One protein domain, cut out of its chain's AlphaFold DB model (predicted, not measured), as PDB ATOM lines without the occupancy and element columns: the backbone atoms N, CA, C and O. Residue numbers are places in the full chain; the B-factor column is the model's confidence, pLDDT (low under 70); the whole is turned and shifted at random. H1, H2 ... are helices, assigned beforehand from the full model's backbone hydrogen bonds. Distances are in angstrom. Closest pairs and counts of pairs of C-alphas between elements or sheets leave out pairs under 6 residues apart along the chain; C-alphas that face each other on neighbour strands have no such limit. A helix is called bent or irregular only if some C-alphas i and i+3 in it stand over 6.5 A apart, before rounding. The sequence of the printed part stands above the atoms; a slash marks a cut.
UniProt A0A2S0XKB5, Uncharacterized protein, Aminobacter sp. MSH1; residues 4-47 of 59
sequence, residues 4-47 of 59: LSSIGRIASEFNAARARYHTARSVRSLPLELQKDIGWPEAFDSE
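Overview. This is residues 4 to 47 of the 59 residues of an uncharacterized protein of Aminobacter sp. MSH1 (UniProt A0A2S0XKB5). One long helix, H1, makes most of the length, and beyond its last residue, Arg 28, the backbone turns into a small head of two short helices, H2 and H3, which pack on each other at a steep angle. Residues 4 to 23 of H1 stick out from this head as a free arm. The printed part has 44 residues with three named helices, in the order H1, H2, H3, and no named strand; its class is all helix. The whole is extended, with a radius of gyration of the C-alphas of 14.9 A and spans of 46 by 15 by 13 A.

Arrangement. Begin at Leu 4 and go along H1, residues 4 to 28; its residues 4 to 23 stand free, and H1 touches no helix. After a tight link of 3 residues you come to H2, residues 32 to 37. H1 and H2 are close but not clearly touching: look at Val 27 and Gln 35, whose C-alphas are the closest of the two helices at 7.0 A. Their lines are only just about perpendicular, at 73 degrees. A second tight link of 3 residues leads to H3, residues 41 to 47. H2 and H3 touch, and their closest C-alphas are those of Lys 36 and Ala 43, 6.0 A apart. These two helices run opposite ways at a steep tilt of 56 degrees. H1 and H3 are apart, but only just, with their closest C-alphas at 8.1 A. Along the backbone of H1 and H2, every O i to N i+4 pair is within hydrogen-bond range; in H3 it is 2 of 3.

Along the chain. Find C-alpha 4 at (234.394, 265.888, 291.282); from there H1 runs 25 residues to C-alpha 28 at (211.411, 269.668, 318.529), 35.8 A from first to last C-alpha. H2 begins at Leu 32 and ends at Asp 37, six residues and 8.7 A on. H3 begins at Pro 41 and runs seven residues to Glu 47, with C-alpha 47 at (197.654, 275.479, 319.712), over 10.6 A. None of the three helices is bent or irregular.

Size, cuts and confidence. The two C-alphas farthest apart are those of the first and last printed residues, Leu 4 and Glu 47, at 47.4 A. The printed part has no cut, and both links are tight. In the B-factor column, the mean pLDDT of the printed part of this model is 88.3; look at residues 44 to 47, which belong to H3, for the four values under 70. The mean is 94 for H1, 89 for H2 and 68 for H3.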
ATOM      1  N   LEU A   4     234.106 265.510 289.900       91.75
ATOM      2  CA  LEU A   4     234.394 265.888 291.282       91.75
ATOM      3  C   LEU A   4     233.594 267.124 291.723       91.75
ATOM      4  O   LEU A   4     233.087 267.165 292.841       91.75
ATOM      5  N   SER A   5     233.423 268.107 290.834       90.00
ATOM      6  CA  SER A   5     232.620 269.303 291.114       90.00
ATOM      7  C   SER A   5     231.135 268.967 291.278       90.00
ATOM      8  O   SER A   5     230.479 269.514 292.161       90.00
ATOM      9  N   SER A   6     230.605 268.042 290.472       92.00
ATOM     10  CA  SER A   6     229.217 267.575 290.590       92.00
ATOM     11  C   SER A   6     228.970 266.843 291.911       92.00
ATOM     12  O   SER A   6     227.987 267.129 292.592       92.00
ATOM     13  N   ILE A   7     229.885 265.954 292.311       94.69
ATOM     14  CA  ILE A   7     229.804 265.239 293.594       94.69
ATOM     15  C   ILE A   7     229.895 266.224 294.763       94.69
ATOM     16  O   ILE A   7     229.086 266.154 295.686       94.69
ATOM     17  N   GLY A   8     230.834 267.174 294.709       94.00
ATOM     18  CA  GLY A   8     230.988 268.196 295.746       94.00
ATOM     19  C   GLY A   8     229.724 269.039 295.935       94.00
ATOM     20  O   GLY A   8     229.313 269.297 297.067       94.00
ATOM     21  N   ARG A   9     229.054 269.404 294.836       94.00
ATOM     22  CA  ARG A   9     227.776 270.122 294.887       94.00
ATOM     23  C   ARG A   9     226.684 269.301 295.578       94.00
ATOM     24  O   ARG A   9     226.055 269.809 296.502       94.00
ATOM     25  N   ILE A  10     226.507 268.039 295.186       96.19
ATOM     26  CA  ILE A  10     225.498 267.151 295.789       96.19
ATOM     27  C   ILE A  10     225.780 266.943 297.281       96.19
ATOM     28  O   ILE A  10     224.868 267.017 298.099       96.19
ATOM     29  N   ALA A  11     227.043 266.729 297.659       96.62
ATOM     30  CA  ALA A  11     227.428 266.555 299.056       96.62
ATOM     31  C   ALA A  11     227.123 267.803 299.903       96.62
ATOM     32  O   ALA A  11     226.667 267.681 301.040       96.62
ATOM     33  N   SER A  12     227.341 269.001 299.352       96.19
ATOM     34  CA  SER A  12     227.000 270.268 300.011       96.19
ATOM     35  C   SER A  12     225.489 270.424 300.200       96.19
ATOM     36  O   SER A  12     225.025 270.675 301.313       96.19
ATOM     37  N   GLU A  13     224.706 270.191 299.141       96.38
ATOM     38  CA  GLU A  13     223.240 270.246 299.186       96.38
ATOM     39  C   GLU A  13     222.672 269.227 300.190       96.38
ATOM     40  O   GLU A  13     221.814 269.563 301.013       96.38
ATOM     41  N   PHE A  14     223.216 268.006 300.200       96.31
ATOM     42  CA  PHE A  14     222.850 266.967 301.158       96.31
ATOM     43  C   PHE A  14     223.186 267.360 302.599       96.31
ATOM     44  O   PHE A  14     222.336 267.233 303.479       96.31
ATOM     45  N   ASN A  15     224.395 267.864 302.860       95.56
ATOM     46  CA  ASN A  15     224.789 268.296 304.201       95.56
ATOM     47  C   ASN A  15     223.930 269.458 304.701       95.56
ATOM     48  O   ASN A  15     223.521 269.450 305.860       95.56
ATOM     49  N   ALA A  16     223.592 270.417 303.838       97.00
ATOM     50  CA  ALA A  16     222.692 271.508 304.188       97.00
ATOM     51  C   ALA A  16     221.292 270.991 304.559       97.00
ATOM     52  O   ALA A  16     220.731 271.396 305.581       97.00
ATOM     53  N   ALA A  17     220.735 270.064 303.773       95.81
ATOM     54  CA  ALA A  17     219.452 269.433 304.076       95.81
ATOM     55  C   ALA A  17     219.504 268.629 305.387       95.81
ATOM     56  O   ALA A  17     218.625 268.757 306.242       95.81
ATOM     57  N   ARG A  18     220.573 267.851 305.581       95.50
ATOM     58  CA  ARG A  18     220.807 267.050 306.782       95.50
ATOM     59  C   ARG A  18     220.931 267.922 308.030       95.50
ATOM     60  O   ARG A  18     220.301 267.613 309.039       95.50
ATOM     61  N   ALA A  19     221.688 269.014 307.963       95.50
ATOM     62  CA  ALA A  19     221.843 269.954 309.067       95.50
ATOM     63  C   ALA A  19     220.493 270.560 309.475       95.50
ATOM     64  O   ALA A  19     220.148 270.533 310.652       95.50
ATOM     65  N   ARG A  20     219.678 271.005 308.506       91.31
ATOM     66  CA  ARG A  20     218.323 271.522 308.776       91.31
ATOM     67  C   ARG A  20     217.443 270.487 309.469       91.31
ATOM     68  O   ARG A  20     216.785 270.813 310.453       91.31
ATOM     69  N   TYR A  21     217.454 269.245 308.983       92.62
ATOM     70  CA  TYR A  21     216.670 268.165 309.577       92.62
ATOM     71  C   TYR A  21     217.088 267.875 311.024       92.62
ATOM     72  O   TYR A  21     216.234 267.770 311.904       92.62
ATOM     73  N   HIS A  22     218.394 267.781 311.288       94.50
ATOM     74  CA  HIS A  22     218.893 267.551 312.640       94.50
ATOM     75  C   HIS A  22     218.572 268.713 313.577       94.50
ATOM     76  O   HIS A  22     218.084 268.461 314.674       94.50
ATOM     77  N   THR A  23     218.764 269.962 313.145       90.81
ATOM     78  CA  THR A  23     218.411 271.138 313.950       90.81
ATOM     79  C   THR A  23     216.927 271.147 314.285       90.81
ATOM     80  O   THR A  23     216.578 271.236 315.457       90.81
ATOM     81  N   ALA A  24     216.049 270.971 313.291       90.94
ATOM     82  CA  ALA A  24     214.610 270.923 313.526       90.94
ATOM     83  C   ALA A  24     214.232 269.792 314.494       90.94
ATOM     84  O   ALA A  24     213.419 269.988 315.392       90.94
ATOM     85  N   ARG A  25     214.856 268.613 314.372       90.06
ATOM     86  CA  ARG A  25     214.619 267.500 315.299       90.06
ATOM     87  C   ARG A  25     215.099 267.802 316.718       90.06
ATOM     88  O   ARG A  25     214.376 267.484 317.660       90.06
ATOM     89  N   SER A  26     216.274 268.404 316.870       93.00
ATOM     90  CA  SER A  26     216.798 268.799 318.178       93.00
ATOM     91  C   SER A  26     215.903 269.849 318.830       93.00
ATOM     92  O   SER A  26     215.517 269.674 319.981       93.00
ATOM     93  N   VAL A  27     215.482 270.876 318.090       90.69
ATOM     94  CA  VAL A  27     214.564 271.902 318.607       90.69
ATOM     95  C   VAL A  27     213.215 271.297 319.008       90.69
ATOM     96  O   VAL A  27     212.737 271.558 320.106       90.69
ATOM     97  N   ARG A  28     212.650 270.397 318.194       86.12
ATOM     98  CA  ARG A  28     211.411 269.668 318.529       86.12
ATOM     99  C   ARG A  28     211.517 268.785 319.773       86.12
ATOM    100  O   ARG A  28     210.492 268.416 320.332       86.12
ATOM    101  N   SER A  29     212.726 268.382 320.168       88.94
ATOM    102  CA  SER A  29     212.938 267.595 321.389       88.94
ATOM    103  C   SER A  29     212.988 268.446 322.660       88.94
ATOM    104  O   SER A  29     212.953 267.895 323.758       88.94
ATOM    105  N   LEU A  30     213.050 269.775 322.525       91.31
ATOM    106  CA  LEU A  30     212.967 270.691 323.657       91.31
ATOM    107  C   LEU A  30     211.537 270.712 324.233       91.31
ATOM    108  O   LEU A  30     210.577 270.467 323.501       91.31
ATOM    109  N   PRO A  31     211.359 271.048 325.520       90.81
ATOM    110  CA  PRO A  31     210.046 271.348 326.091       90.81
ATOM    111  C   PRO A  31     209.288 272.432 325.305       90.81
ATOM    112  O   PRO A  31     209.899 273.375 324.804       90.81
ATOM    113  N   LEU A  32     207.953 272.328 325.238       86.56
ATOM    114  CA  LEU A  32     207.100 273.261 324.480       86.56
ATOM    115  C   LEU A  32     207.254 274.722 324.915       86.56
ATOM    116  O   LEU A  32     207.179 275.609 324.075       86.56
ATOM    117  N   GLU A  33     207.490 274.972 326.202       87.38
ATOM    118  CA  GLU A  33     207.719 276.319 326.738       87.38
ATOM    119  C   GLU A  33     208.958 276.967 326.102       87.38
ATOM    120  O   GLU A  33     208.859 278.035 325.508       87.38
ATOM    121  N   LEU A  34     210.080 276.239 326.054       89.50
ATOM    122  CA  LEU A  34     211.298 276.711 325.389       89.50
ATOM    123  C   LEU A  34     211.129 276.845 323.873       89.50
ATOM    124  O   LEU A  34     211.718 277.736 323.270       89.50
ATOM    125  N   GLN A  35     210.332 275.977 323.241       91.25
ATOM    126  CA  GLN A  35     210.012 276.124 321.818       91.25
ATOM    127  C   GLN A  35     209.198 277.400 321.544       91.25
ATOM    128  O   GLN A  35     209.430 278.056 320.529       91.25
ATOM    129  N   LYS A  36     208.276 277.775 322.442       87.69
ATOM    130  CA  LYS A  36     207.511 279.030 322.354       87.69
ATOM    131  C   LYS A  36     208.406 280.251 322.564       87.69
ATOM    132  O   LYS A  36     208.311 281.188 321.775       87.69
ATOM    133  N   ASP A  37     209.311 280.209 323.542       90.50
ATOM    134  CA  ASP A  37     210.230 281.316 323.854       90.50
ATOM    135  C   ASP A  37     211.127 281.700 322.670       90.50
ATOM    136  O   ASP A  37     211.399 282.876 322.437       90.50
ATOM    137  N   ILE A  38     211.563 280.715 321.880       89.50
ATOM    138  CA  ILE A  38     212.375 280.948 320.675       89.50
ATOM    139  C   ILE A  38     211.538 281.201 319.411       89.50
ATOM    140  O   ILE A  38     212.101 281.335 318.324       89.50
ATOM    141  N   GLY A  39     210.208 281.231 319.521       87.31
ATOM    142  CA  GLY A  39     209.311 281.460 318.390       87.31
ATOM    143  C   GLY A  39     209.259 280.302 317.386       87.31
ATOM    144  O   GLY A  39     209.103 280.538 316.187       87.31
ATOM    145  N   TRP A  40     209.408 279.052 317.833       89.06
ATOM    146  CA  TRP A  40     209.422 277.899 316.932       89.06
ATOM    147  C   TRP A  40     208.022 277.610 316.355       89.06
ATOM    148  O   TRP A  40     207.082 277.401 317.124       89.06
ATOM    149  N   PRO A  41     207.855 277.545 315.019       78.06
ATOM    150  CA  PRO A  41     206.539 277.578 314.364       78.06
ATOM    151  C   PRO A  41     205.611 276.427 314.782       78.06
ATOM    152  O   PRO A  41     204.424 276.625 315.019       78.06
ATOM    153  N   GLU A  42     206.161 275.230 314.956       71.69
ATOM    154  CA  GLU A  42     205.374 274.024 315.239       71.69
ATOM    155  C   GLU A  42     204.780 274.010 316.658       71.69
ATOM    156  O   GLU A  42     203.777 273.339 316.892       71.69
ATOM    157  N   ALA A  43     205.352 274.779 317.595       73.69
ATOM    158  CA  ALA A  43     204.796 274.941 318.940       73.69
ATOM    159  C   ALA A  43     203.487 275.757 318.934       73.69
ATOM    160  O   ALA A  43     202.647 275.586 319.821       73.69
ATOM    161  N   PHE A  44     203.289 276.603 317.916       66.31
ATOM    162  CA  PHE A  44     202.061 277.376 317.697       66.31
ATOM    163  C   PHE A  44     201.027 276.603 316.861       66.31
ATOM    164  O   PHE A  44     199.821 276.764 317.062       66.31
ATOM    165  N   ASP A  45     201.472 275.713 315.969       67.00
ATOM    166  CA  ASP A  45     200.580 274.850 315.177       67.00
ATOM    167  C   ASP A  45     199.777 273.879 316.064       67.00
ATOM    168  O   ASP A  45     198.602 273.609 315.800       67.00
ATOM    169  N   SER A  46     200.369 273.395 317.166       60.25
ATOM    170  CA  SER A  46     199.660 272.568 318.159       60.25
ATOM    171  C   SER A  46     198.550 273.311 318.910       60.25
ATOM    172  O   SER A  46     197.594 272.677 319.351       60.25
ATOM    173  N   GLU A  47     198.652 274.635 319.041       59.69
ATOM    174  CA  GLU A  47     197.654 275.479 319.712       59.69
ATOM    175  C   GLU A  47     196.521 275.889 318.761       59.69
ATOM    176  O   GLU A  47     195.369 276.015 319.171       59.69
TER     177      GLU A  47